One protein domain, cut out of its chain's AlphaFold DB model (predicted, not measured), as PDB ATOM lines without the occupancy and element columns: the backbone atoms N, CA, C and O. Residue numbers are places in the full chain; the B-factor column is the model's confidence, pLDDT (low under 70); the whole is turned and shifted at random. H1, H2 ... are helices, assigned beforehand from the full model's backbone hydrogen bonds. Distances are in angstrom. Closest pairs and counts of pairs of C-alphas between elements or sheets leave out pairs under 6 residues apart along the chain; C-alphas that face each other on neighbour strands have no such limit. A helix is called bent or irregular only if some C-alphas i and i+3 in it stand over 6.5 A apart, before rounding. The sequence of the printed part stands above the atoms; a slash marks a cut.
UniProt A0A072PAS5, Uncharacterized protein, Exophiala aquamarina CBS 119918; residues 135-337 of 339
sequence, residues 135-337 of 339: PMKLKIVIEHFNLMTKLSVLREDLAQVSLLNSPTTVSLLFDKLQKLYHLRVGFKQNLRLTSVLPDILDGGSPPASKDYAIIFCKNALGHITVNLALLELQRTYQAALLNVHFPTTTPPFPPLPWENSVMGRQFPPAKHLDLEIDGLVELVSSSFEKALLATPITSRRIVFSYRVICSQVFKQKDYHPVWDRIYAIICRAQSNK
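What this domain is: This is residues 135 to 337 of the 339 residues of an uncharacterized protein of Exophiala aquamarina CBS 119918 (UniProt A0A072PAS5). Two groups of three helices stand side by side in one long up-and-down bundle: H1, H2 and H3 make a triangle of long helices, and the shorter H4, H5 and H6 make a second triangle, joined to the first mainly where H4 packs on H3. Beyond one end of H3, residues 246 to 252 of the long link to H4 stick out. The printed part has 203 residues with six named helices, H1 to H6 in chain order, and no named strand; the class is all helix. It is compact, with a radius of gyration of the C-alphas of 19.3 A, yet elongated, with spans of 65 by 39 by 25 A.

Where its parts are: Begin with the longest helix, H2, residues 169 to 201, 47.7 A long; find C-alpha 169 at (173.888, 189.410, 150.943). H2 has a kink of 34 degrees near residue 195 and is irregular there, with C-alphas 195 and 198 7.0 A apart. Next look for H3, residues 212 to 243, 46.9 A, and H1, residues 135 to 161, 38.9 A, which starts at C-alpha 135, (176.383, 157.467, 178.957). Then come H4, residues 270 to 294, 35.0 A; H5, residues 296 to 313, 25.3 A; and H6, residues 322 to 335, 20.9 A, ending at C-alpha 335, (168.694, 185.837, 197.465).

How they stand to each other: The six helices form an up-and-down bundle, each running against the one before it, and each consecutive pair is a helical hairpin. H2 touches H3 at a shallow tilt of 17 degrees, closest at the C-alphas of Phe 187 and His 223, 5.4 A. H2 touches H1 at Asn 190 and Ile 140, their closest C-alphas, 6.3 A. H1 and H3 touch and run the same way at 20 degrees, a shallow tilt; their closest C-alphas are His 144 and Asn 219, 6.5 A. Step outward to H4, which touches H3 at Ala 291 and Ala 213, closest C-alphas 4.9 A. H4 touches H6, the same way at a shallow tilt of 10 degrees, closest at the C-alphas of Ser 285 and Ile 329, 6.1 A. H5 and H6 touch at a steep tilt of 40 degrees, opposite ways, closest at the C-alphas of Val 303 and Ile 330, 5.5 A. H4 touches H5 with residues 288 to 292 alone, at 34.8 degrees, a shallow tilt only just short of steep; the closest C-alphas are Leu 292 and Ser 299, 5.6 A. H1 and H2 are apart from H4, H5 and H6. Every O i to N i+4 pair is within hydrogen-bond range in H1, H3, H4 and H5, against 27 of 29 in H2 and 8 of 10 in H6.

The domain as a whole: The two C-alphas farthest apart, Thr 249 and Lys 337, are 67.2 A apart. The printed part has no cut. The link from H3 to H4, residues 244 to 269, is long, and the one from H4 to H5 is tight. The mean pLDDT of the printed part is 81.3; 39 residues are under 70, among them residues 199 to 211 and 244 to 255.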
ATOM      1  N   PRO A 135     175.845 157.138 180.271       73.75
ATOM      2  CA  PRO A 135     176.383 157.467 178.957       73.75
ATOM      3  C   PRO A 135     175.395 158.294 178.126       73.75
ATOM      4  O   PRO A 135     175.817 159.108 177.303       73.75
ATOM      5  N   MET A 136     174.088 158.152 178.364       79.31
ATOM      6  CA  MET A 136     173.049 158.925 177.692       79.31
ATOM      7  C   MET A 136     172.989 160.359 178.229       79.31
ATOM      8  O   MET A 136     172.943 161.307 177.440       79.31
ATOM      9  N   LYS A 137     173.082 160.539 179.553       79.75
ATOM     10  CA  LYS A 137     173.176 161.867 180.191       79.75
ATOM     11  C   LYS A 137     174.387 162.647 179.677       79.75
ATOM     12  O   LYS A 137     174.257 163.812 179.300       79.75
ATOM     13  N   LEU A 138     175.553 162.001 179.637       80.12
ATOM     14  CA  LEU A 138     176.783 162.622 179.148       80.12
ATOM     15  C   LEU A 138     176.661 162.998 177.666       80.12
ATOM     16  O   LEU A 138     177.012 164.117 177.298       80.12
ATOM     17  N   LYS A 139     176.094 162.115 176.835       84.62
ATOM     18  CA  LYS A 139     175.862 162.383 175.411       84.62
ATOM     19  C   LYS A 139     174.976 163.612 175.183       84.62
ATOM     20  O   LYS A 139     175.318 164.446 174.356       84.62
ATOM     21  N   ILE A 140     173.890 163.765 175.944       88.44
ATOM     22  CA  ILE A 140     172.995 164.936 175.857       88.44
ATOM     23  C   ILE A 140     173.727 166.232 176.231       88.44
ATOM     24  O   ILE A 140     173.520 167.274 175.606       88.44
ATOM     25  N   VAL A 141     174.584 166.186 177.253       87.25
ATOM     26  CA  VAL A 141     175.362 167.353 177.692       87.25
ATOM     27  C   VAL A 141     176.443 167.722 176.673       87.25
ATOM     28  O   VAL A 141     176.601 168.905 176.377       87.25
ATOM     29  N   ILE A 142     177.157 166.739 176.121       87.88
ATOM     30  CA  ILE A 142     178.144 166.956 175.053       87.88
ATOM     31  C   ILE A 142     177.456 167.548 173.820       87.88
ATOM     32  O   ILE A 142     177.896 168.577 173.316       87.88
ATOM     33  N   GLU A 143     176.327 166.971 173.400       91.56
ATOM     34  CA  GLU A 143     175.572 167.462 172.246       91.56
ATOM     35  C   GLU A 143     175.099 168.905 172.451       91.56
ATOM     36  O   GLU A 143     175.229 169.736 171.556       91.56
ATOM     37  N   HIS A 144     174.631 169.252 173.654       92.50
ATOM     38  CA  HIS A 144     174.289 170.634 173.988       92.50
ATOM     39  C   HIS A 144     175.468 171.590 173.755       92.50
ATOM     40  O   HIS A 144     175.296 172.655 173.158       92.50
ATOM     41  N   PHE A 145     176.667 171.225 174.214       91.38
ATOM     42  CA  PHE A 145     177.851 172.062 174.038       91.38
ATOM     43  C   PHE A 145     178.279 172.158 172.572       91.38
ATOM     44  O   PHE A 145     178.589 173.256 172.118       91.38
ATOM     45  N   ASN A 146     178.187 171.068 171.809       91.94
ATOM     46  CA  ASN A 146     178.447 171.069 170.368       91.94
ATOM     47  C   ASN A 146     177.497 172.004 169.612       91.94
ATOM     48  O   ASN A 146     177.928 172.774 168.753       91.94
ATOM     49  N   LEU A 147     176.208 171.989 169.957       94.44
ATOM     50  CA  LEU A 147     175.221 172.901 169.379       94.44
ATOM     51  C   LEU A 147     175.533 174.366 169.722       94.44
ATOM     52  O   LEU A 147     175.456 175.226 168.845       94.44
ATOM     53  N   MET A 148     175.935 174.657 170.964       93.31
ATOM     54  CA  MET A 148     176.357 176.004 171.381       93.31
ATOM     55  C   MET A 148     177.644 176.460 170.675       93.31
ATOM     56  O   MET A 148     177.746 177.614 170.263       93.31
ATOM     57  N   THR A 149     178.607 175.555 170.497       93.25
ATOM     58  CA  THR A 149     179.846 175.778 169.739       93.25
ATOM     59  C   THR A 149     179.519 176.172 168.296       93.25
ATOM     60  O   THR A 149     179.900 177.260 167.868       93.25
ATOM     61  N   LYS A 150     178.702 175.385 167.584       93.81
ATOM     62  CA  LYS A 150     178.267 175.698 166.210       93.81
ATOM     63  C   LYS A 150     177.475 177.004 166.118       93.81
ATOM     64  O   LYS A 150     177.622 177.757 165.157       93.81
ATOM     65  N   LEU A 151     176.641 177.297 167.120       93.69
ATOM     66  CA  LEU A 151     175.887 178.550 167.180       93.69
ATOM     67  C   LEU A 151     176.815 179.768 167.269       93.69
ATOM     68  O   LEU A 151     176.550 180.768 166.609       93.69
ATOM     69  N   SER A 152     177.903 179.687 168.042       92.75
ATOM     70  CA  SER A 152     178.869 180.791 168.148       92.75
ATOM     71  C   SER A 152     179.531 181.123 166.807       92.75
ATOM     72  O   SER A 152     179.621 182.297 166.456       92.75
ATOM     73  N   VAL A 153     179.879 180.101 166.018       91.50
ATOM     74  CA  VAL A 153     180.461 180.269 164.676       91.50
ATOM     75  C   VAL A 153     179.475 180.948 163.732       91.50
ATOM     76  O   VAL A 153     179.806 181.929 163.074       91.50
ATOM     77  N   LEU A 154     178.217 180.491 163.715       91.81
ATOM     78  CA  LEU A 154     177.191 181.112 162.873       91.81
ATOM     79  C   LEU A 154     176.883 182.560 163.267       91.81
ATOM     80  O   LEU A 154     176.553 183.357 162.390       91.81
ATOM     81  N   ARG A 155     176.968 182.907 164.557       89.81
ATOM     82  CA  ARG A 155     176.770 184.287 165.025       89.81
ATOM     83  C   ARG A 155     177.906 185.206 164.575       89.81
ATOM     84  O   ARG A 155     177.616 186.301 164.103       89.81
ATOM     85  N   GLU A 156     179.160 184.762 164.660       88.88
ATOM     86  CA  GLU A 156     180.291 185.541 164.139       88.88
ATOM     87  C   GLU A 156     180.190 185.715 162.618       88.88
ATOM     88  O   GLU A 156     180.264 186.838 162.119       88.88
ATOM     89  N   ASP A 157     179.918 184.634 161.882       87.25
ATOM     90  CA  ASP A 157     179.682 184.685 160.436       87.25
ATOM     91  C   ASP A 157     178.573 185.685 160.068       87.25
ATOM     92  O   ASP A 157     178.693 186.434 159.097       87.25
ATOM     93  N   LEU A 158     177.473 185.701 160.829       86.50
ATOM     94  CA  LEU A 158     176.351 186.608 160.598       86.50
ATOM     95  C   LEU A 158     176.731 188.074 160.836       86.50
ATOM     96  O   LEU A 158     176.316 188.946 160.063       86.50
ATOM     97  N   ALA A 159     177.532 188.351 161.866       84.00
ATOM     98  CA  ALA A 159     178.054 189.690 162.115       84.00
ATOM     99  C   ALA A 159     178.885 190.187 160.919       84.00
ATOM    100  O   ALA A 159     178.731 191.336 160.509       84.00
ATOM    101  N   GLN A 160     179.677 189.309 160.289       82.69
ATOM    102  CA  GLN A 160     180.445 189.645 159.083       82.69
ATOM    103  C   GLN A 160     179.552 189.877 157.857       82.69
ATOM    104  O   GLN A 160     179.757 190.837 157.116       82.69
ATOM    105  N   VAL A 161     178.530 189.039 157.643       81.56
ATOM    106  CA  VAL A 161     177.591 189.197 156.514       81.56
ATOM    107  C   VAL A 161     176.799 190.502 156.617       81.56
ATOM    108  O   VAL A 161     176.561 191.151 155.602       81.56
ATOM    109  N   SER A 162     176.430 190.919 157.829       71.50
ATOM    110  CA  SER A 162     175.662 192.151 158.063       71.50
ATOM    111  C   SER A 162     176.421 193.428 157.673       71.50
ATOM    112  O   SER A 162     175.802 194.468 157.470       71.50
ATOM    113  N   LEU A 163     177.749 193.358 157.526       72.88
ATOM    114  CA  LEU A 163     178.592 194.466 157.061       72.88
ATOM    115  C   LEU A 163     178.654 194.573 155.526       72.88
ATOM    116  O   LEU A 163     179.161 195.563 154.996       72.88
ATOM    117  N   LEU A 164     178.165 193.565 154.794       73.62
ATOM    118  CA  LEU A 164     178.240 193.513 153.337       73.62
ATOM    119  C   LEU A 164     177.045 194.227 152.690       73.62
ATOM    120  O   LEU A 164     175.915 193.740 152.721       73.62
ATOM    121  N   ASN A 165     177.314 195.326 151.983       64.94
ATOM    122  CA  ASN A 165     176.338 196.022 151.134       64.94
ATOM    123  C   ASN A 165     176.359 195.468 149.696       64.94
ATOM    124  O   ASN A 165     176.666 196.190 148.750       64.94
ATOM    125  N   SER A 166     176.100 194.168 149.531       70.00
ATOM    126  CA  SER A 166     176.175 193.477 148.236       70.00
ATOM    127  C   SER A 166     174.835 192.833 147.849       70.00
ATOM    128  O   SER A 166     174.127 192.324 148.716       70.00
ATOM    129  N   PRO A 167     174.499 192.730 146.548       66.00
ATOM    130  CA  PRO A 167     173.368 191.924 146.075       66.00
ATOM    131  C   PRO A 167     173.439 190.446 146.505       66.00
ATOM    132  O   PRO A 167     172.415 189.773 146.603       66.00
ATOM    133  N   THR A 168     174.639 189.930 146.797       78.94
ATOM    134  CA  THR A 168     174.842 188.555 147.290       78.94
ATOM    135  C   THR A 168     174.425 188.361 148.752       78.94
ATOM    136  O   THR A 168     174.254 187.218 149.181       78.94
ATOM    137  N   THR A 169     174.208 189.444 149.509       83.00
ATOM    138  CA  THR A 169     173.888 189.410 150.943       83.00
ATOM    139  C   THR A 169     172.611 188.618 151.226       83.00
ATOM    140  O   THR A 169     172.600 187.798 152.137       83.00
ATOM    141  N   VAL A 170     171.556 188.754 150.412       81.81
ATOM    142  CA  VAL A 170     170.292 188.013 150.617       81.81
ATOM    143  C   VAL A 170     170.490 186.498 150.491       81.81
ATOM    144  O   VAL A 170     169.969 185.738 151.307       81.81
ATOM    145  N   SER A 171     171.274 186.049 149.506       82.81
ATOM    146  CA  SER A 171     171.584 184.624 149.315       82.81
ATOM    147  C   SER A 171     172.404 184.064 150.484       82.81
ATOM    148  O   SER A 171     172.085 183.004 151.022       82.81
ATOM    149  N   LEU A 172     173.403 184.823 150.950       87.94
ATOM    150  CA  LEU A 172     174.205 184.457 152.121       87.94
ATOM    151  C   LEU A 172     173.353 184.372 153.393       87.94
ATOM    152  O   LEU A 172     173.457 183.399 154.135       87.94
ATOM    153  N   LEU A 173     172.475 185.347 153.635       87.81
ATOM    154  CA  LEU A 173     171.578 185.331 154.792       87.81
ATOM    155  C   LEU A 173     170.594 184.151 154.738       87.81
ATOM    156  O   LEU A 173     170.274 183.582 155.781       87.81
ATOM    157  N   PHE A 174     170.151 183.737 153.545       86.94
ATOM    158  CA  PHE A 174     169.309 182.550 153.381       86.94
ATOM    159  C   PHE A 174     170.051 181.246 153.733       86.94
ATOM    160  O   PHE A 174     169.505 180.416 154.458       86.94
ATOM    161  N   ASP A 175     171.312 181.085 153.312       89.19
ATOM    162  CA  ASP A 175     172.164 179.959 153.740       89.19
ATOM    163  C   ASP A 175     172.331 179.931 155.270       89.19
ATOM    164  O   ASP A 175     172.171 178.886 155.913       89.19
ATOM    165  N   LYS A 176     172.574 181.092 155.894       91.25
ATOM    166  CA  LYS A 176     172.663 181.186 157.359       91.25
ATOM    167  C   LYS A 176     171.332 180.859 158.043       91.25
ATOM    168  O   LYS A 176     171.341 180.210 159.091       91.25
ATOM    169  N   LEU A 177     170.197 181.219 157.441       90.50
ATOM    170  CA  LEU A 177     168.862 180.892 157.954       90.50
ATOM    171  C   LEU A 177     168.632 179.380 157.973       90.50
ATOM    172  O   LEU A 177     168.164 178.843 158.978       90.50
ATOM    173  N   GLN A 178     169.020 178.684 156.903       90.06
ATOM    174  CA  GLN A 178     168.973 177.224 156.844       90.06
ATOM    175  C   GLN A 178     169.838 176.591 157.941       90.06
ATOM    176  O   GLN A 178     169.365 175.725 158.681       90.06
ATOM    177  N   LYS A 179     171.079 177.059 158.106       93.81
ATOM    178  CA  LYS A 179     172.008 176.543 159.125       93.81
ATOM    179  C   LYS A 179     171.504 176.765 160.554       93.81
ATOM    180  O   LYS A 179     171.514 175.825 161.350       93.81
ATOM    181  N   LEU A 180     170.995 177.957 160.877       94.00
ATOM    182  CA  LEU A 180     170.397 178.230 162.191       94.00
ATOM    183  C   LEU A 180     169.141 177.393 162.438       94.00
ATOM    184  O   LEU A 180     168.939 176.906 163.551       94.00
ATOM    185  N   TYR A 181     168.317 177.173 161.414       93.06
ATOM    186  CA  TYR A 181     167.150 176.307 161.544       93.06
ATOM    187  C   TYR A 181     167.544 174.856 161.855       93.06
ATOM    188  O   TYR A 181     166.958 174.239 162.747       93.06
ATOM    189  N   HIS A 182     168.576 174.323 161.196       93.94
ATOM    190  CA  HIS A 182     169.112 173.000 161.521       93.94
ATOM    191  C   HIS A 182     169.629 172.921 162.964       93.94
ATOM    192  O   HIS A 182     169.301 171.965 163.669       93.94
ATOM    193  N   LEU A 183     170.354 173.940 163.443       95.38
ATOM    194  CA  LEU A 183     170.763 173.996 164.852       95.38
ATOM    195  C   LEU A 183     169.561 174.030 165.796       95.38
ATOM    196  O   LEU A 183     169.553 173.314 166.797       95.38
ATOM    197  N   ARG A 184     168.517 174.802 165.469       95.38
ATOM    198  CA  ARG A 184     167.280 174.842 166.257       95.38
ATOM    199  C   ARG A 184     166.636 173.462 166.371       95.38
ATOM    200  O   ARG A 184     166.215 173.079 167.462       95.38
ATOM    201  N   VAL A 185     166.571 172.702 165.277       94.56
ATOM    202  CA  VAL A 185     166.067 171.319 165.308       94.56
ATOM    203  C   VAL A 185     166.900 170.462 166.265       94.56
ATOM    204  O   VAL A 185     166.313 169.745 167.077       94.56
ATOM    205  N   GLY A 186     168.231 170.594 166.243       95.31
ATOM    206  CA  GLY A 186     169.133 169.918 167.181       95.31
ATOM    207  C   GLY A 186     168.854 170.274 168.646       95.31
ATOM    208  O   GLY A 186     168.636 169.381 169.465       95.31
ATOM    209  N   PHE A 187     168.744 171.564 168.981       95.44
ATOM    210  CA  PHE A 187     168.392 172.005 170.341       95.44
ATOM    211  C   PHE A 187     167.037 171.453 170.796       95.44
ATOM    212  O   PHE A 187     166.902 170.968 171.921       95.44
ATOM    213  N   LYS A 188     166.035 171.471 169.910       94.31
ATOM    214  CA  LYS A 188     164.697 170.944 170.193       94.31
ATOM    215  C   LYS A 188     164.709 169.435 170.431       94.31
ATOM    216  O   LYS A 188     164.035 168.959 171.343       94.31
ATOM    217  N   GLN A 189     165.464 168.682 169.633       93.88
ATOM    218  CA  GLN A 189     165.653 167.243 169.828       93.88
ATOM    219  C   GLN A 189     166.364 166.956 171.152       93.88
ATOM    220  O   GLN A 189     165.878 166.135 171.926       93.88
ATOM    221  N   ASN A 190     167.444 167.676 171.461       92.88
ATOM    222  CA  ASN A 190     168.196 167.476 172.699       92.88
ATOM    223  C   ASN A 190     167.351 167.786 173.951       92.88
ATOM    224  O   ASN A 190     167.382 167.044 174.935       92.88
ATOM    225  N   LEU A 191     166.522 168.836 173.898       91.88
ATOM    226  CA  LEU A 191     165.568 169.167 174.961       91.88
ATOM    227  C   LEU A 191     164.503 168.070 175.142       91.88
ATOM    228  O   LEU A 191     164.234 167.669 176.271       91.88
ATOM    229  N   ARG A 192     163.943 167.539 174.045       90.50
ATOM    230  CA  ARG A 192     162.982 166.420 174.084       90.50
ATOM    231  C   ARG A 192     163.591 165.145 174.663       90.50
ATOM    232  O   ARG A 192     162.953 164.484 175.477       90.50
ATOM    233  N   LEU A 193     164.821 164.814 174.272       88.19
ATOM    234  CA  LEU A 193     165.546 163.669 174.830       88.19
ATOM    235  C   LEU A 193     165.745 163.830 176.335       88.19
ATOM    236  O   LEU A 193     165.517 162.890 177.084       88.19
ATOM    237  N   THR A 194     166.084 165.041 176.781       85.44
ATOM    238  CA  THR A 194     166.199 165.343 178.214       85.44
ATOM    239  C   THR A 194     164.871 165.131 178.942       85.44
ATOM    240  O   THR A 194     164.883 164.678 180.082       85.44
ATOM    241  N   SER A 195     163.730 165.405 178.293       83.12
ATOM    242  CA  SER A 195     162.420 165.265 178.933       83.12
ATOM    243  C   SER A 195     161.900 163.862 179.121       83.12
ATOM    244  O   SER A 195     161.178 163.632 180.082       83.12
ATOM    245  N   VAL A 196     162.296 162.938 178.257       82.06
ATOM    246  CA  VAL A 196     161.917 161.525 178.385       82.06
ATOM    247  C   VAL A 196     162.942 160.720 179.185       82.06
ATOM    248  O   VAL A 196     162.677 159.590 179.571       82.06
ATOM    249  N   LEU A 197     164.126 161.293 179.432       75.56
ATOM    250  CA  LEU A 197     165.241 160.614 180.086       75.56
ATOM    251  C   LEU A 197     164.905 160.078 181.492       75.56
ATOM    252  O   LEU A 197     165.280 158.938 181.762       75.56
ATOM    253  N   PRO A 198     164.195 160.819 182.370       70.56
ATOM    254  CA  PRO A 198     163.813 160.282 183.672       70.56
ATOM    255  C   PRO A 198     162.904 159.054 183.549       70.56
ATOM    256  O   PRO A 198     163.135 158.065 184.228       70.56
ATOM    257  N   ASP A 199     161.937 159.068 182.629       69.44
ATOM    258  CA  ASP A 199     161.001 157.949 182.450       69.44
ATOM    259  C   ASP A 199     161.703 156.682 181.936       69.44
ATOM    260  O   ASP A 199     161.369 155.570 182.345       69.44
ATOM    261  N   ILE A 200     162.700 156.850 181.057       68.50
ATOM    262  CA  ILE A 200     163.489 155.751 180.478       68.50
ATOM    263  C   ILE A 200     164.377 155.081 181.530       68.50
ATOM    264  O   ILE A 200     164.547 153.863 181.506       68.50
ATOM    265  N   LEU A 201     164.971 155.868 182.427       66.69
ATOM    266  CA  LEU A 201     165.982 155.387 183.368       66.69
ATOM    267  C   LEU A 201     165.401 155.002 184.732       66.69
ATOM    268  O   LEU A 201     165.895 154.061 185.349       66.69
ATOM    269  N   ASP A 202     164.340 155.681 185.177       61.97
ATOM    270  CA  ASP A 202     163.749 155.505 186.511       61.97
ATOM    271  C   ASP A 202     162.505 154.581 186.501       61.97
ATOM    272  O   ASP A 202     161.820 154.437 187.516       61.97
ATOM    273  N   GLY A 203     162.196 153.928 185.370       55.62
ATOM    274  CA  GLY A 203     161.215 152.834 185.294       55.62
ATOM    275  C   GLY A 203     159.790 153.200 185.735       55.62
ATOM    276  O   GLY A 203     159.085 152.355 186.286       55.62
ATOM    277  N   GLY A 204     159.362 154.450 185.532       52.66
ATOM    278  CA  GLY A 204     158.018 154.925 185.890       52.66
ATOM    279  C   GLY A 204     157.819 155.328 187.359       52.66
ATOM    280  O   GLY A 204     156.696 155.647 187.748       52.66
ATOM    281  N   SER A 205     158.872 155.357 188.182       41.22
ATOM    282  CA  SER A 205     158.839 156.074 189.469       41.22
ATOM    283  C   SER A 205     159.065 157.578 189.245       41.22
ATOM    284  O   SER A 205     159.739 157.945 188.283       41.22
ATOM    285  N   PRO A 206     158.507 158.479 190.084       45.81
ATOM    286  CA  PRO A 206     158.626 159.921 189.868       45.81
ATOM    287  C   PRO A 206     160.102 160.338 189.755       45.81
ATOM    288  O   PRO A 206     160.934 159.763 190.459       45.81
ATOM    289  N   PRO A 207     160.430 161.340 188.915       46.91
ATOM    290  CA  PRO A 207     161.797 161.665 188.514       46.91
ATOM    291  C   PRO A 207     162.603 162.139 189.727       46.91
ATOM    292  O   PRO A 207     162.590 163.316 190.094       46.91
ATOM    293  N   ALA A 208     163.281 161.204 190.387       43.84
ATOM    294  CA  ALA A 208     163.998 161.448 191.633       43.84
ATOM    295  C   ALA A 208     165.428 161.947 191.390       43.84
ATOM    296  O   ALA A 208     166.080 162.452 192.307       43.84
ATOM    297  N   SER A 209     165.923 161.893 190.153       56.75
ATOM    298  CA  SER A 209     167.215 162.479 189.819       56.75
ATOM    299  C   SER A 209     167.079 163.989 189.601       56.75
ATOM    300  O   SER A 209     166.937 164.533 188.502       56.75
ATOM    301  N   LYS A 210     167.178 164.683 190.731       63.31
ATOM    302  CA  LYS A 210     167.489 166.107 190.903       63.31
ATOM    303  C   LYS A 210     168.554 166.637 189.912       63.31
ATOM    304  O   LYS A 210     168.512 167.805 189.521       63.31
ATOM    305  N   ASP A 211     169.446 165.776 189.428       65.25
ATOM    306  CA  ASP A 211     170.482 166.101 188.449       65.25
ATOM    307  C   ASP A 211     169.983 166.365 187.017       65.25
ATOM    308  O   ASP A 211     170.741 166.906 186.212       65.25
ATOM    309  N   TYR A 212     168.755 165.997 186.641       79.31
ATOM    310  CA  TYR A 212     168.253 166.282 185.287       79.31
ATOM    311  C   TYR A 212     167.792 167.727 185.124       79.31
ATOM    312  O   TYR A 212     167.880 168.287 184.030       79.31
ATOM    313  N   ALA A 213     167.375 168.368 186.217       84.94
ATOM    314  CA  ALA A 213     166.875 169.737 186.210       84.94
ATOM    315  C   ALA A 213     167.908 170.740 185.661       84.94
ATOM    316  O   ALA A 213     167.559 171.652 184.910       84.94
ATOM    317  N   ILE A 214     169.198 170.536 185.962       85.81
ATOM    318  CA  ILE A 214     170.273 171.395 185.445       85.81
ATOM    319  C   ILE A 214     170.496 171.197 183.940       85.81
ATOM    320  O   ILE A 214     170.762 172.164 183.230       85.81
ATOM    321  N   ILE A 215     170.375 169.964 183.441       87.00
ATOM    322  CA  ILE A 215     170.533 169.648 182.012       87.00
ATOM    323  C   ILE A 215     169.366 170.242 181.229       87.00
ATOM    324  O   ILE A 215     169.577 170.894 180.210       87.00
ATOM    325  N   PHE A 216     168.152 170.094 181.756       88.44
ATOM    326  CA  PHE A 216     166.956 170.739 181.232       88.44
ATOM    327  C   PHE A 216     167.106 172.252 181.133       88.44
ATOM    328  O   PHE A 216     166.872 172.815 180.068       88.44
ATOM    329  N   CYS A 217     167.541 172.897 182.219       89.56
ATOM    330  CA  CYS A 217     167.758 174.340 182.251       89.56
ATOM    331  C   CYS A 217     168.767 174.774 181.174       89.56
ATOM    332  O   CYS A 217     168.477 175.676 180.391       89.56
ATOM    333  N   LYS A 218     169.908 174.079 181.054       89.38
ATOM    334  CA  LYS A 218     170.899 174.343 179.996       89.38
ATOM    335  C   LYS A 218     170.298 174.204 178.599       89.38
ATOM    336  O   LYS A 218     170.430 175.115 177.789       89.38
ATOM    337  N   ASN A 219     169.610 173.097 178.326       92.12
ATOM    338  CA  ASN A 219     169.015 172.840 177.016       92.12
ATOM    339  C   ASN A 219     167.930 173.854 176.651       92.12
ATOM    340  O   ASN A 219     167.895 174.311 175.510       92.12
ATOM    341  N   ALA A 220     167.094 174.253 177.609       93.75
ATOM    342  CA  ALA A 220     166.088 175.284 177.401       93.75
ATOM    343  C   ALA A 220     166.733 176.651 177.116       93.75
ATOM    344  O   ALA A 220     166.353 177.308 176.151       93.75
ATOM    345  N   LEU A 221     167.765 177.043 177.872       92.88
ATOM    346  CA  LEU A 221     168.504 178.284 177.624       92.88
ATOM    347  C   LEU A 221     169.226 178.290 176.262       92.88
ATOM    348  O   LEU A 221     169.196 179.294 175.549       92.88
ATOM    349  N   GLY A 222     169.819 177.165 175.850       92.69
ATOM    350  CA  GLY A 222     170.394 177.017 174.506       92.69
ATOM    351  C   GLY A 222     169.339 177.154 173.403       92.69
ATOM    352  O   GLY A 222     169.558 177.853 172.415       92.69
ATOM    353  N   HIS A 223     168.154 176.570 173.608       95.69
ATOM    354  CA  HIS A 223     167.036 176.687 172.671       95.69
ATOM    355  C   HIS A 223     166.488 178.124 172.588       95.69
ATOM    356  O   HIS A 223     166.198 178.610 171.496       95.69
ATOM    357  N   ILE A 224     166.427 178.850 173.709       95.88
ATOM    358  CA  ILE A 224     166.122 180.290 173.700       95.88
ATOM    359  C   ILE A 224     167.171 181.038 172.871       95.88
ATOM    360  O   ILE A 224     166.816 181.841 172.012       95.88
ATOM    361  N   THR A 225     168.456 180.741 173.075       93.50
ATOM    362  CA  THR A 225     169.561 181.440 172.398       93.50
ATOM    363  C   THR A 225     169.496 181.281 170.873       93.50
ATOM    364  O   THR A 225     169.654 182.266 170.153       93.50
ATOM    365  N   VAL A 226     169.206 180.081 170.354       95.38
ATOM    366  CA  VAL A 226     169.058 179.880 168.897       95.38
ATOM    367  C   VAL A 226     167.779 180.520 168.338       95.38
ATOM    368  O   VAL A 226     167.807 181.042 167.226       95.38
ATOM    369  N   ASN A 227     166.677 180.545 169.097       96.44
ATOM    370  CA  ASN A 227     165.454 181.241 168.680       96.44
ATOM    371  C   ASN A 227     165.675 182.762 168.601       96.44
ATOM    372  O   ASN A 227     165.227 183.393 167.646       96.44
ATOM    373  N   LEU A 228     166.423 183.337 169.546       94.50
ATOM    374  CA  LEU A 228     166.826 184.743 169.506       94.50
ATOM    375  C   LEU A 228     167.719 185.055 168.298       94.50
ATOM    376  O   LEU A 228     167.478 186.045 167.611       94.50
ATOM    377  N   ALA A 229     168.689 184.187 167.991       93.12
ATOM    378  CA  ALA A 229     169.530 184.334 166.802       93.12
ATOM    379  C   ALA A 229     168.713 184.257 165.496       93.12
ATOM    380  O   ALA A 229     168.982 184.990 164.547       93.12
ATOM    381  N   LEU A 230     167.681 183.406 165.444       94.06
ATOM    382  CA  LEU A 230     166.752 183.348 164.311       94.06
ATOM    383  C   LEU A 230     165.920 184.627 164.177       94.06
ATOM    384  O   LEU A 230     165.768 185.116 163.062       94.06
ATOM    385  N   LEU A 231     165.408 185.185 165.278       93.50
ATOM    386  CA  LEU A 231     164.678 186.458 165.264       93.50
ATOM    387  C   LEU A 231     165.562 187.617 164.786       93.50
ATOM    388  O   LEU A 231     165.128 188.454 163.997       93.50
ATOM    389  N   GLU A 232     166.810 187.669 165.249       91.25
ATOM    390  CA  GLU A 232     167.803 188.635 164.778       91.25
ATOM    391  C   GLU A 232     168.055 188.484 163.274       91.25
ATOM    392  O   GLU A 232     167.919 189.454 162.530       91.25
ATOM    393  N   LEU A 233     168.302 187.261 162.802       91.00
ATOM    394  CA  LEU A 233     168.517 187.003 161.385       91.00
ATOM    395  C   LEU A 233     167.290 187.336 160.527       91.00
ATOM    396  O   LEU A 233     167.451 187.891 159.445       91.00
ATOM    397  N   GLN A 234     166.071 187.026 160.981       90.06
ATOM    398  CA  GLN A 234     164.840 187.369 160.262       90.06
ATOM    399  C   GLN A 234     164.706 188.886 160.084       90.06
ATOM    400  O   GLN A 234     164.384 189.339 158.983       90.06
ATOM    401  N   ARG A 235     165.027 189.672 161.124       88.19
ATOM    402  CA  ARG A 235     165.063 191.143 161.050       88.19
ATOM    403  C   ARG A 235     166.108 191.628 160.042       88.19
ATOM    404  O   ARG A 235     165.777 192.434 159.174       88.19
ATOM    405  N   THR A 236     167.330 191.100 160.102       87.12
ATOM    406  CA  THR A 236     168.410 191.457 159.165       87.12
ATOM    407  C   THR A 236     168.068 191.077 157.724       87.12
ATOM    408  O   THR A 236     168.273 191.870 156.809       87.12
ATOM    409  N   TYR A 237     167.493 189.892 157.509       86.19
ATOM    410  CA  TYR A 237     167.050 189.416 156.199       86.19
ATOM    411  C   TYR A 237     165.969 190.318 155.601       86.19
ATOM    412  O   TYR A 237     166.064 190.715 154.442       86.19
ATOM    413  N   GLN A 238     164.967 190.692 156.401       83.75
ATOM    414  CA  GLN A 238     163.901 191.590 155.968       83.75
ATOM    415  C   GLN A 238     164.435 192.992 155.634       83.75
ATOM    416  O   GLN A 238     164.072 193.550 154.601       83.75
ATOM    417  N   ALA A 239     165.335 193.540 156.455       83.50
ATOM    418  CA  ALA A 239     165.980 194.822 156.175       83.50
ATOM    419  C   ALA A 239     166.827 194.776 154.890       83.50
ATOM    420  O   ALA A 239     166.760 195.691 154.071       83.50
ATOM    421  N   ALA A 240     167.584 193.694 154.679       82.25
ATOM    422  CA  ALA A 240     168.376 193.501 153.468       82.25
ATOM    423  C   ALA A 240     167.493 193.439 152.215       82.25
ATOM    424  O   ALA A 240     167.807 194.093 151.226       82.25
ATOM    425  N   LEU A 241     166.369 192.717 152.269       78.50
ATOM    426  CA  LEU A 241     165.409 192.654 151.166       78.50
ATOM    427  C   LEU A 241     164.855 194.034 150.793       78.50
ATOM    428  O   LEU A 241     164.783 194.348 149.608       78.50
ATOM    429  N   LEU A 242     164.500 194.864 151.779       77.81
ATOM    430  CA  LEU A 242     163.975 196.215 151.537       77.81
ATOM    431  C   LEU A 242     165.001 197.153 150.878       77.81
ATOM    432  O   LEU A 242     164.613 198.068 150.159       77.81
ATOM    433  N   ASN A 243     166.297 196.920 151.100       73.62
ATOM    434  CA  ASN A 243     167.379 197.735 150.541       73.62
ATOM    435  C   ASN A 243     167.789 197.322 149.113       73.62
ATOM    436  O   ASN A 243     168.504 198.069 148.435       73.62
ATOM    437  N   VAL A 244     167.361 196.150 148.630       67.62
ATOM    438  CA  VAL A 244     167.633 195.707 147.256       67.62
ATOM    439  C   VAL A 244     166.721 196.462 146.288       67.62
ATOM    440  O   VAL A 244     165.500 196.334 146.323       67.62
ATOM    441  N   HIS A 245     167.322 197.233 145.378       60.12
ATOM    442  CA  HIS A 245     166.597 197.844 144.266       60.12
ATOM    443  C   HIS A 245     166.308 196.770 143.213       60.12
ATOM    444  O   HIS A 245     167.186 196.391 142.436       60.12
ATOM    445  N   PHE A 246     165.079 196.260 143.197       55.97
ATOM    446  CA  PHE A 246     164.635 195.333 142.164       55.97
ATOM    447  C   PHE A 246     164.384 196.094 140.851       55.97
ATOM    448  O   PHE A 246     163.715 197.131 140.869       55.97
ATOM    449  N   PRO A 247     164.891 195.618 139.698       53.06
ATOM    450  CA  PRO A 247     164.491 196.171 138.413       53.06
ATOM    451  C   PRO A 247     162.972 196.024 138.251       53.06
ATOM    452  O   PRO A 247     162.400 194.976 138.557       53.06
ATOM    453  N   THR A 248     162.326 197.077 137.746       52.03
ATOM    454  CA  THR A 248     160.865 197.260 137.601       52.03
ATOM    455  C   THR A 248     160.137 196.155 136.822       52.03
ATOM    456  O   THR A 248     158.912 196.151 136.770       52.03
ATOM    457  N   THR A 249     160.866 195.212 136.224       49.66
ATOM    458  CA  THR A 249     160.355 194.073 135.451       49.66
ATOM    459  C   THR A 249     160.329 192.745 136.218       49.66
ATOM    460  O   THR A 249     159.902 191.737 135.658       49.66
ATOM    461  N   THR A 250     160.771 192.710 137.480       49.00
ATOM    462  CA  THR A 250     160.722 191.498 138.320       49.00
ATOM    463  C   THR A 250     159.429 191.425 139.146       49.00
ATOM    464  O   THR A 250     158.904 192.469 139.535       49.00
ATOM    465  N   PRO A 251     158.860 190.218 139.364       49.88
ATOM    466  CA  PRO A 251     157.584 190.033 140.068       49.88
ATOM    467  C   PRO A 251     157.633 190.612 141.496       49.88
ATOM    468  O   PRO A 251     158.730 190.860 142.004       49.88
ATOM    469  N   PRO A 252     156.474 190.833 142.159       55.59
ATOM    470  CA  PRO A 252     156.443 191.362 143.525       55.59
ATOM    471  C   PRO A 252     157.348 190.528 144.435       55.59
ATOM    472  O   PRO A 252     157.460 189.321 144.218       55.59
ATOM    473  N   PHE A 253     158.000 191.201 145.397       56.06
ATOM    474  CA  PHE A 253     158.926 190.643 146.394       56.06
ATOM    475  C   PHE A 253     158.729 189.132 146.598       56.06
ATOM    476  O   PHE A 253     157.607 188.732 146.928       56.06
ATOM    477  N   PRO A 254     159.771 188.287 146.436       61.19
ATOM    478  CA  PRO A 254     159.621 186.875 146.750       61.19
ATOM    479  C   PRO A 254     159.082 186.758 148.186       61.19
ATOM    480  O   PRO A 254     159.618 187.425 149.077       61.19
ATOM    481  N   PRO A 255     158.005 185.979 148.412       64.56
ATOM    482  CA  PRO A 255     157.393 185.853 149.729       64.56
ATOM    483  C   PRO A 255     158.447 185.423 150.741       64.56
ATOM    484  O   PRO A 255     159.328 184.613 150.422       64.56
ATOM    485  N   LEU A 256     158.373 185.973 151.955       71.25
ATOM    486  CA  LEU A 256     159.388 185.693 152.960       71.25
ATOM    487  C   LEU A 256     159.439 184.177 153.218       71.25
ATOM    488  O   LEU A 256     158.401 183.506 153.176       71.25
ATOM    489  N   PRO A 257     160.616 183.601 153.528       72.81
ATOM    490  CA  PRO A 257     160.749 182.155 153.722       72.81
ATOM    491  C   PRO A 257     159.774 181.556 154.752       72.81
ATOM    492  O   PRO A 257     159.462 180.369 154.699       72.81
ATOM    493  N   TRP A 258     159.281 182.369 155.692       74.38
ATOM    494  CA  TRP A 258     158.323 181.992 156.735       74.38
ATOM    495  C   TRP A 258     156.843 182.278 156.395       74.38
ATOM    496  O   TRP A 258     155.968 181.993 157.220       74.38
ATOM    497  N   GLU A 259     156.546 182.820 155.209       65.19
ATOM    498  CA  GLU A 259     155.194 183.147 154.720       65.19
ATOM    499  C   GLU A 259     154.631 182.107 153.734       65.19
ATOM    500  O   GLU A 259     153.413 181.984 153.601       65.19
ATOM    501  N   ASN A 260     155.479 181.297 153.091       57.31
ATOM    502  CA  ASN A 260     155.026 180.260 152.161       57.31
ATOM    503  C   ASN A 260     154.387 179.068 152.894       57.31
ATOM    504  O   ASN A 260     155.043 178.317 153.615       57.31
ATOM    505  N   SER A 261     153.079 178.891 152.681       48.84
ATOM    506  CA  SER A 261     152.226 177.913 153.376       48.84
ATOM    507  C   SER A 261     152.029 176.585 152.624       48.84
ATOM    508  O   SER A 261     151.188 175.772 153.019       48.84
ATOM    509  N   VAL A 262     152.769 176.340 151.541       42.50
ATOM    510  CA  VAL A 262     152.601 175.127 150.729       42.50
ATOM    511  C   VAL A 262     153.401 173.984 151.366       42.50
ATOM    512  O   VAL A 262     154.605 173.885 151.181       42.50
ATOM    513  N   MET A 263     152.704 173.147 152.142       33.69
ATOM    514  CA  MET A 263     153.193 171.928 152.812       33.69
ATOM    515  C   MET A 263     154.356 172.106 153.802       33.69
ATOM    516  O   MET A 263     155.515 171.887 153.477       33.69
ATOM    517  N   GLY A 264     154.007 172.376 155.066       46.16
ATOM    518  CA  GLY A 264     154.936 172.311 156.199       46.16
ATOM    519  C   GLY A 264     155.911 173.484 156.213       46.16
ATOM    520  O   GLY A 264     156.879 173.507 155.465       46.16
ATOM    521  N   ARG A 265     155.671 174.476 157.082       54.59
ATOM    522  CA  ARG A 265     156.555 175.648 157.191       54.59
ATOM    523  C   ARG A 265     158.003 175.190 157.380       54.59
ATOM    524  O   ARG A 265     158.327 174.619 158.420       54.59
ATOM    525  N   GLN A 266     158.861 175.478 156.402       67.50
ATOM    526  CA  GLN A 266     160.291 175.203 156.517       67.50
ATOM    527  C   GLN A 266     160.925 176.075 157.614       67.50
ATOM    528  O   GLN A 266     161.843 175.621 158.288       67.50
ATOM    529  N   PHE A 267     160.385 177.282 157.849       81.00
ATOM    530  CA  PHE A 267     160.848 178.220 158.876       81.00
ATOM    531  C   PHE A 267     159.684 178.777 159.718       81.00
ATOM    532  O   PHE A 267     158.635 179.123 159.167       81.00
ATOM    533  N   PRO A 268     159.830 178.882 161.053       85.19
ATOM    534  CA  PRO A 268     158.792 179.437 161.916       85.19
ATOM    535  C   PRO A 268     158.698 180.970 161.778       85.19
ATOM    536  O   PRO A 268     159.732 181.633 161.692       85.19
ATOM    537  N   PRO A 269     157.486 181.556 161.810       89.06
ATOM    538  CA  PRO A 269     157.326 183.009 161.861       89.06
ATOM    539  C   PRO A 269     157.786 183.570 163.218       89.06
ATOM    540  O   PRO A 269     157.705 182.864 164.227       89.06
ATOM    541  N   ALA A 270     158.163 184.853 163.263       90.25
ATOM    542  CA  ALA A 270     158.633 185.534 164.477       90.25
ATOM    543  C   ALA A 270     157.707 185.323 165.690       90.25
ATOM    544  O   ALA A 270     158.145 184.828 166.722       90.25
ATOM    545  N   LYS A 271     156.390 185.513 165.517       91.12
ATOM    546  CA  LYS A 271     155.390 185.281 166.578       91.12
ATOM    547  C   LYS A 271     155.437 183.867 167.177       91.12
ATOM    548  O   LYS A 271     155.137 183.685 168.351       91.12
ATOM    549  N   HIS A 272     155.762 182.846 166.379       92.81
ATOM    550  CA  HIS A 272     155.908 181.482 166.895       92.81
ATOM    551  C   HIS A 272     157.194 181.322 167.708       92.81
ATOM    552  O   HIS A 272     157.175 180.633 168.725       92.81
ATOM    553  N   LEU A 273     158.290 181.944 167.262       94.50
ATOM    554  CA  LEU A 273     159.548 181.956 168.004       94.50
ATOM    555  C   LEU A 273     159.372 182.655 169.357       94.50
ATOM    556  O   LEU A 273     159.795 182.090 170.359       94.50
ATOM    557  N   ASP A 274     158.678 183.795 169.400       95.31
ATOM    558  CA  ASP A 274     158.385 184.526 170.642       95.31
ATOM    559  C   ASP A 274     157.567 183.681 171.628       95.31
ATOM    560  O   ASP A 274     157.957 183.517 172.783       95.31
ATOM    561  N   LEU A 275     156.482 183.052 171.161       95.38
ATOM    562  CA  LEU A 275     155.659 182.170 171.999       95.38
ATOM    563  C   LEU A 275     156.444 180.961 172.530       95.38
ATOM    564  O   LEU A 275     156.246 180.535 173.668       95.38
ATOM    565  N   GLU A 276     157.327 180.381 171.712       95.75
ATOM    566  CA  GLU A 276     158.178 179.278 172.157       95.75
ATOM    567  C   GLU A 276     159.233 179.763 173.161       95.75
ATOM    568  O   GLU A 276     159.472 179.079 174.152       95.75
ATOM    569  N   ILE A 277     159.823 180.947 172.954       97.56
ATOM    570  CA  ILE A 277     160.727 181.589 173.916       97.56
ATOM    571  C   ILE A 277     160.018 181.785 175.258       97.56
ATOM    572  O   ILE A 277     160.577 181.416 176.289       97.56
ATOM    573  N   ASP A 278     158.785 182.294 175.259       96.19
ATOM    574  CA  ASP A 278     158.007 182.496 176.482       96.19
ATOM    575  C   ASP A 278     157.801 181.193 177.257       96.19
ATOM    576  O   ASP A 278     158.076 181.143 178.458       96.19
ATOM    577  N   GLY A 279     157.388 180.125 176.568       94.56
ATOM    578  CA  GLY A 279     157.236 178.805 177.183       94.56
ATOM    579  C   GLY A 279     158.560 178.229 177.697       94.56
ATOM    580  O   GLY A 279     158.603 177.615 178.764       94.56
ATOM    581  N   LEU A 280     159.661 178.454 176.976       95.81
ATOM    582  CA  LEU A 280     160.994 178.034 177.408       95.81
ATOM    583  C   LEU A 280     161.472 178.802 178.643       95.81
ATOM    584  O   LEU A 280     162.138 178.205 179.483       95.81
ATOM    585  N   VAL A 281     161.133 180.085 178.799       95.19
ATOM    586  CA  VAL A 281     161.483 180.850 180.007       95.19
ATOM    587  C   VAL A 281     160.782 180.301 181.242       95.19
ATOM    588  O   VAL A 281     161.427 180.139 182.278       95.19
ATOM    589  N   GLU A 282     159.499 179.955 181.136       91.56
ATOM    590  CA  GLU A 282     158.773 179.324 182.247       91.56
ATOM    591  C   GLU A 282     159.398 177.972 182.621       91.56
ATOM    592  O   GLU A 282     159.610 177.671 183.801       91.56
ATOM    593  N   LEU A 283     159.796 177.188 181.610       90.38
ATOM    594  CA  LEU A 283     160.528 175.943 181.819       90.38
ATOM    595  C   LEU A 283     161.873 176.184 182.520       90.38
ATOM    596  O   LEU A 283     162.186 175.491 183.486       90.38
ATOM    597  N   VAL A 284     162.650 177.181 182.082       91.88
ATOM    598  CA  VAL A 284     163.912 177.571 182.729       91.88
ATOM    599  C   VAL A 284     163.669 177.940 184.185       91.88
ATOM    600  O   VAL A 284     164.387 177.431 185.039       91.88
ATOM    601  N   SER A 285     162.660 178.761 184.487       90.06
ATOM    602  CA  SER A 285     162.354 179.172 185.860       90.06
ATOM    603  C   SER A 285     162.098 177.957 186.759       90.06
ATOM    604  O   SER A 285     162.791 177.771 187.759       90.06
ATOM    605  N   SER A 286     161.178 177.068 186.360       86.88
ATOM    606  CA  SER A 286     160.827 175.883 187.156       86.88
ATOM    607  C   SER A 286     161.981 174.880 187.279       86.88
ATOM    608  O   SER A 286     162.243 174.334 188.356       86.88
ATOM    609  N   SER A 287     162.702 174.614 186.185       87.12
ATOM    610  CA  SER A 287     163.839 173.689 186.197       87.12
ATOM    611  C   SER A 287     165.016 174.242 186.996       87.12
ATOM    612  O   SER A 287     165.718 173.478 187.655       87.12
ATOM    613  N   PHE A 288     165.245 175.554 186.969       87.50
ATOM    614  CA  PHE A 288     166.374 176.158 187.659       87.50
ATOM    615  C   PHE A 288     166.213 176.144 189.178       87.50
ATOM    616  O   PHE A 288     167.168 175.816 189.879       87.50
ATOM    617  N   GLU A 289     165.008 176.386 189.695       84.50
ATOM    618  CA  GLU A 289     164.709 176.241 191.127       84.50
ATOM    619  C   GLU A 289     165.010 174.822 191.627       84.50
ATOM    620  O   GLU A 289     165.714 174.636 192.623       84.50
ATOM    621  N   LYS A 290     164.575 173.804 190.877       83.81
ATOM    622  CA  LYS A 290     164.892 172.398 191.173       83.81
ATOM    623  C   LYS A 290     166.400 172.132 191.107       83.81
ATOM    624  O   LYS A 290     166.943 171.446 191.974       83.81
ATOM    625  N   ALA A 291     167.086 172.694 190.111       83.81
ATOM    626  CA  ALA A 291     168.526 172.535 189.930       83.81
ATOM    627  C   ALA A 291     169.341 173.164 191.071       83.81
ATOM    628  O   ALA A 291     170.336 172.578 191.501       83.81
ATOM    629  N   LEU A 292     168.910 174.311 191.605       81.94
ATOM    630  CA  LEU A 292     169.565 174.983 192.731       81.94
ATOM    631  C   LEU A 292     169.544 174.135 194.003       81.94
ATOM    632  O   LEU A 292     170.541 174.112 194.722       81.94
ATOM    633  N   LEU A 293     168.445 173.417 194.252       78.25
ATOM    634  CA  LEU A 293     168.311 172.492 195.383       78.25
ATOM    635  C   LEU A 293     169.130 171.206 195.189       78.25
ATOM    636  O   LEU A 293     169.570 170.591 196.156       78.25
ATOM    637  N   ALA A 294     169.298 170.786 193.937       77.81
ATOM    638  CA  ALA A 294     169.956 169.550 193.534       77.81
ATOM    639  C   ALA A 294     171.482 169.655 193.483       77.81
ATOM    640  O   ALA A 294     172.210 168.887 194.104       77.81
ATOM    641  N   THR A 295     171.959 170.618 192.696       78.44
ATOM    642  CA  THR A 295     173.362 170.795 192.326       78.44
ATOM    643  C   THR A 295     173.741 172.274 192.479       78.44
ATOM    644  O   THR A 295     173.973 172.975 191.486       78.44
ATOM    645  N   PRO A 296     173.820 172.793 193.724       74.75
ATOM    646  CA  PRO A 296     174.029 174.222 193.973       74.75
ATOM    647  C   PRO A 296     175.290 174.782 193.296       74.75
ATOM    648  O   PRO A 296     175.308 175.921 192.834       74.75
ATOM    649  N   ILE A 297     176.342 173.965 193.210       77.06
ATOM    650  CA  ILE A 297     177.639 174.323 192.621       77.06
ATOM    651  C   ILE A 297     177.515 174.509 191.103       77.06
ATOM    652  O   ILE A 297     177.849 175.567 190.569       77.06
ATOM    653  N   THR A 298     176.973 173.514 190.397       77.69
ATOM    654  CA  THR A 298     176.777 173.576 188.940       77.69
ATOM    655  C   THR A 298     175.790 174.675 188.550       77.69
ATOM    656  O   THR A 298     176.007 175.375 187.560       77.69
ATOM    657  N   SER A 299     174.743 174.881 189.353       82.31
ATOM    658  CA  SER A 299     173.763 175.954 189.149       82.31
ATOM    659  C   SER A 299     174.388 177.343 189.274       82.31
ATOM    660  O   SER A 299     174.108 178.219 188.459       82.31
ATOM    661  N   ARG A 300     175.313 177.543 190.225       80.81
ATOM    662  CA  ARG A 300     176.064 178.803 190.352       80.81
ATOM    663  C   ARG A 300     176.873 179.135 189.111       80.81
ATOM    664  O   ARG A 300     176.910 180.289 188.704       80.81
ATOM    665  N   ARG A 301     177.473 178.136 188.468       79.94
ATOM    666  CA  ARG A 301     178.164 178.344 187.192       79.94
ATOM    667  C   ARG A 301     177.236 178.931 186.125       79.94
ATOM    668  O   ARG A 301     177.630 179.877 185.455       79.94
ATOM    669  N   ILE A 302     176.005 178.424 186.009       82.81
ATOM    670  CA  ILE A 302     175.003 178.985 185.086       82.81
ATOM    671  C   ILE A 302     174.679 180.433 185.461       82.81
ATOM    672  O   ILE A 302     174.723 181.294 184.584       82.81
ATOM    673  N   VAL A 303     174.431 180.714 186.750       85.06
ATOM    674  CA  VAL A 303     174.201 182.087 187.247       85.06
ATOM    675  C   VAL A 303     175.302 183.028 186.771       85.06
ATOM    676  O   VAL A 303     175.022 184.097 186.234       85.06
ATOM    677  N   PHE A 304     176.562 182.640 186.958       81.12
ATOM    678  CA  PHE A 304     177.693 183.490 186.617       81.12
ATOM    679  C   PHE A 304     177.857 183.682 185.111       81.12
ATOM    680  O   PHE A 304     177.978 184.826 184.670       81.12
ATOM    681  N   SER A 305     177.794 182.608 184.320       81.44
ATOM    682  CA  SER A 305     177.877 182.705 182.860       81.44
ATOM    683  C   SER A 305     176.795 183.623 182.302       81.44
ATOM    684  O   SER A 305     177.101 184.551 181.556       81.44
ATOM    685  N   TYR A 306     175.542 183.439 182.721       86.44
ATOM    686  CA  TYR A 306     174.444 184.245 182.200       86.44
ATOM    687  C   TYR A 306     174.429 185.675 182.736       86.44
ATOM    688  O   TYR A 306     173.971 186.562 182.029       86.44
ATOM    689  N   ARG A 307     174.983 185.950 183.922       85.38
ATOM    690  CA  ARG A 307     175.221 187.335 184.363       85.38
ATOM    691  C   ARG A 307     176.156 188.075 183.429       85.38
ATOM    692  O   ARG A 307     175.887 189.223 183.089       85.38
ATOM    693  N   VAL A 308     177.239 187.419 183.023       83.88
ATOM    694  CA  VAL A 308     178.188 188.019 182.086       83.88
ATOM    695  C   VAL A 308     177.523 188.210 180.728       83.88
ATOM    696  O   VAL A 308     177.598 189.312 180.194       83.88
ATOM    697  N   ILE A 309     176.793 187.209 180.224       86.06
ATOM    698  CA  ILE A 309     176.023 187.334 178.976       86.06
ATOM    699  C   ILE A 309     175.041 188.512 179.061       86.06
ATOM    700  O   ILE A 309     175.116 189.412 178.233       86.06
ATOM    701  N   CYS A 310     174.198 188.580 180.097       88.56
ATOM    702  CA  CYS A 310     173.246 189.682 180.284       88.56
ATOM    703  C   CYS A 310     173.963 191.037 180.359       88.56
ATOM    704  O   CYS A 310     173.517 191.997 179.747       88.56
ATOM    705  N   SER A 311     175.114 191.120 181.037       87.00
ATOM    706  CA  SER A 311     175.891 192.364 181.108       87.00
ATOM    707  C   SER A 311     176.436 192.834 179.756       87.00
ATOM    708  O   SER A 311     176.667 194.028 179.589       87.00
ATOM    709  N   GLN A 312     176.664 191.923 178.803       85.00
ATOM    710  CA  GLN A 312     177.037 192.283 177.433       85.00
ATOM    711  C   GLN A 312     175.802 192.646 176.613       85.00
ATOM    712  O   GLN A 312     175.792 193.678 175.950       85.00
ATOM    713  N   VAL A 313     174.738 191.848 176.719       87.38
ATOM    714  CA  VAL A 313     173.468 192.083 176.023       87.38
ATOM    715  C   VAL A 313     172.872 193.444 176.386       87.38
ATOM    716  O   VAL A 313     172.480 194.187 175.497       87.38
ATOM    717  N   PHE A 314     172.882 193.833 177.663       90.75
ATOM    718  CA  PHE A 314     172.343 195.121 178.119       90.75
ATOM    719  C   PHE A 314     173.155 196.343 177.664       90.75
ATOM    720  O   PHE A 314     172.718 197.474 177.863       90.75
ATOM    721  N   LYS A 315     174.329 196.152 177.044       88.56
ATOM    722  CA  LYS A 315     175.045 197.240 176.356       88.56
ATOM    723  C   LYS A 315     174.490 197.502 174.954       88.56
ATOM    724  O   LYS A 315     174.782 198.548 174.378       88.56
ATOM    725  N   GLN A 316     173.742 196.557 174.390       85.25
ATOM    726  CA  GLN A 316     173.105 196.690 173.083       85.25
ATOM    727  C   GLN A 316     171.836 197.540 173.220       85.25
ATOM    728  O   GLN A 316     171.122 197.437 174.213       85.25
ATOM    729  N   LYS A 317     171.544 198.382 172.221       78.69
ATOM    730  CA  LYS A 317     170.372 199.275 172.263       78.69
ATOM    731  C   LYS A 317     169.040 198.538 172.078       78.69
ATOM    732  O   LYS A 317     168.071 198.914 172.723       78.69
ATOM    733  N   ASP A 318     169.021 197.481 171.262       86.19
ATOM    734  CA  ASP A 318     167.800 196.778 170.833       86.19
ATOM    735  C   ASP A 318     167.841 195.276 171.170       86.19
ATOM    736  O   ASP A 318     167.741 194.408 170.292       86.19
ATOM    737  N   TYR A 319     168.010 194.950 172.455       91.06
ATOM    738  CA  TYR A 319     167.959 193.563 172.920       91.06
ATOM    739  C   TYR A 319     166.516 193.075 173.133       91.06
ATOM    740  O   TYR A 319     165.593 193.844 173.389       91.06
ATOM    741  N   HIS A 320     166.311 191.760 173.036       94.00
ATOM    742  CA  HIS A 320     164.996 191.154 173.244       94.00
ATOM    743  C   HIS A 320     164.601 191.150 174.741       94.00
ATOM    744  O   HIS A 320     165.395 190.674 175.558       94.00
ATOM    745  N   PRO A 321     163.370 191.546 175.130       94.50
ATOM    746  CA  PRO A 321     162.958 191.709 176.538       94.50
ATOM    747  C   PRO A 321     162.986 190.416 177.372       94.50
ATOM    748  O   PRO A 321     162.956 190.437 178.602       94.50
ATOM    749  N   VAL A 322     163.092 189.254 176.721       95.56
ATOM    750  CA  VAL A 322     163.317 187.976 177.419       95.56
ATOM    751  C   VAL A 322     164.557 188.009 178.318       95.56
ATOM    752  O   VAL A 322     164.577 187.345 179.354       95.56
ATOM    753  N   TRP A 323     165.581 188.790 177.961       94.56
ATOM    754  CA  TRP A 323     166.803 188.889 178.754       94.56
ATOM    755  C   TRP A 323     166.557 189.496 180.136       94.56
ATOM    756  O   TRP A 323     167.193 189.055 181.092       94.56
ATOM    757  N   ASP A 324     165.580 190.395 180.284       94.88
ATOM    758  CA  ASP A 324     165.179 190.925 181.593       94.88
ATOM    759  C   ASP A 324     164.575 189.820 182.472       94.88
ATOM    760  O   ASP A 324     164.902 189.696 183.655       94.88
ATOM    761  N   ARG A 325     163.746 188.945 181.882       95.38
ATOM    762  CA  ARG A 325     163.159 187.784 182.577       95.38
ATOM    763  C   ARG A 325     164.221 186.758 182.965       95.38
ATOM    764  O   ARG A 325     164.233 186.299 184.105       95.38
ATOM    765  N   ILE A 326     165.139 186.433 182.053       93.31
ATOM    766  CA  ILE A 326     166.269 185.530 182.325       93.31
ATOM    767  C   ILE A 326     167.130 186.098 183.459       93.31
ATOM    768  O   ILE A 326     167.439 185.386 184.417       93.31
ATOM    769  N   TYR A 327     167.467 187.388 183.400       92.00
ATOM    770  CA  TYR A 327     168.237 188.057 184.441       92.00
ATOM    771  C   TYR A 327     167.518 188.030 185.797       92.00
ATOM    772  O   TYR A 327     168.139 187.724 186.817       92.00
ATOM    773  N   ALA A 328     166.201 188.258 185.821       92.50
ATOM    774  CA  ALA A 328     165.396 188.170 187.037       92.50
ATOM    775  C   ALA A 328     165.422 186.762 187.662       92.50
ATOM    776  O   ALA A 328     165.634 186.643 188.871       92.50
ATOM    777  N   ILE A 329     165.281 185.700 186.856       90.81
ATOM    778  CA  ILE A 329     165.392 184.300 187.313       90.81
ATOM    779  C   ILE A 329     166.761 184.059 187.966       90.81
ATOM    780  O   ILE A 329     166.859 183.509 189.066       90.81
ATOM    781  N   ILE A 330     167.830 184.525 187.317       86.06
ATOM    782  CA  ILE A 330     169.205 184.351 187.794       86.06
ATOM    783  C   ILE A 330     169.468 185.124 189.092       86.06
ATOM    784  O   ILE A 330     170.205 184.650 189.959       86.06
ATOM    785  N   CYS A 331     168.885 186.313 189.247       84.88
ATOM    786  CA  CYS A 331     169.036 187.124 190.452       84.88
ATOM    787  C   CYS A 331     168.286 186.532 191.652       84.88
ATOM    788  O   CYS A 331     168.868 186.457 192.735       84.88
ATOM    789  N   ARG A 332     167.057 186.024 191.468       82.94
ATOM    790  CA  ARG A 332     166.285 185.355 192.539       82.94
ATOM    791  C   ARG A 332     167.035 184.174 193.154       82.94
ATOM    792  O   ARG A 332     167.028 183.995 194.367       82.94
ATOM    793  N   ALA A 333     167.762 183.424 192.330       70.00
ATOM    794  CA  ALA A 333     168.562 182.279 192.759       70.00
ATOM    795  C   ALA A 333     169.671 182.603 193.778       70.00
ATOM    796  O   ALA A 333     170.197 181.692 194.420       70.00
ATOM    797  N   GLN A 334     170.063 183.872 193.918       64.31
ATOM    798  CA  GLN A 334     171.082 184.284 194.884       64.31
ATOM    799  C   GLN A 334     170.508 184.713 196.232       64.31
ATOM    800  O   GLN A 334     171.163 184.483 197.249       64.31
ATOM    801  N   SER A 335     169.311 185.301 196.247       57.38
ATOM    802  CA  SER A 335     168.694 185.837 197.465       57.38
ATOM    803  C   SER A 335     168.290 184.739 198.454       57.38
ATOM    804  O   SER A 335     168.436 184.941 199.656       57.38
ATOM    805  N   ASN A 336     167.931 183.545 197.965       50.53
ATOM    806  CA  ASN A 336     167.512 182.377 198.765       50.53
ATOM    807  C   ASN A 336     168.630 181.717 199.612       50.53
ATOM    808  O   ASN A 336     168.487 180.577 200.043       50.53
ATOM    809  N   LYS A 337     169.774 182.381 199.820       47.94
ATOM    810  CA  LYS A 337     170.842 181.944 200.745       47.94
ATOM    811  C   LYS A 337     171.112 182.942 201.878       47.94
ATOM    812  O   LYS A 337     172.113 182.792 202.575       47.94
TER     813      LYS A 337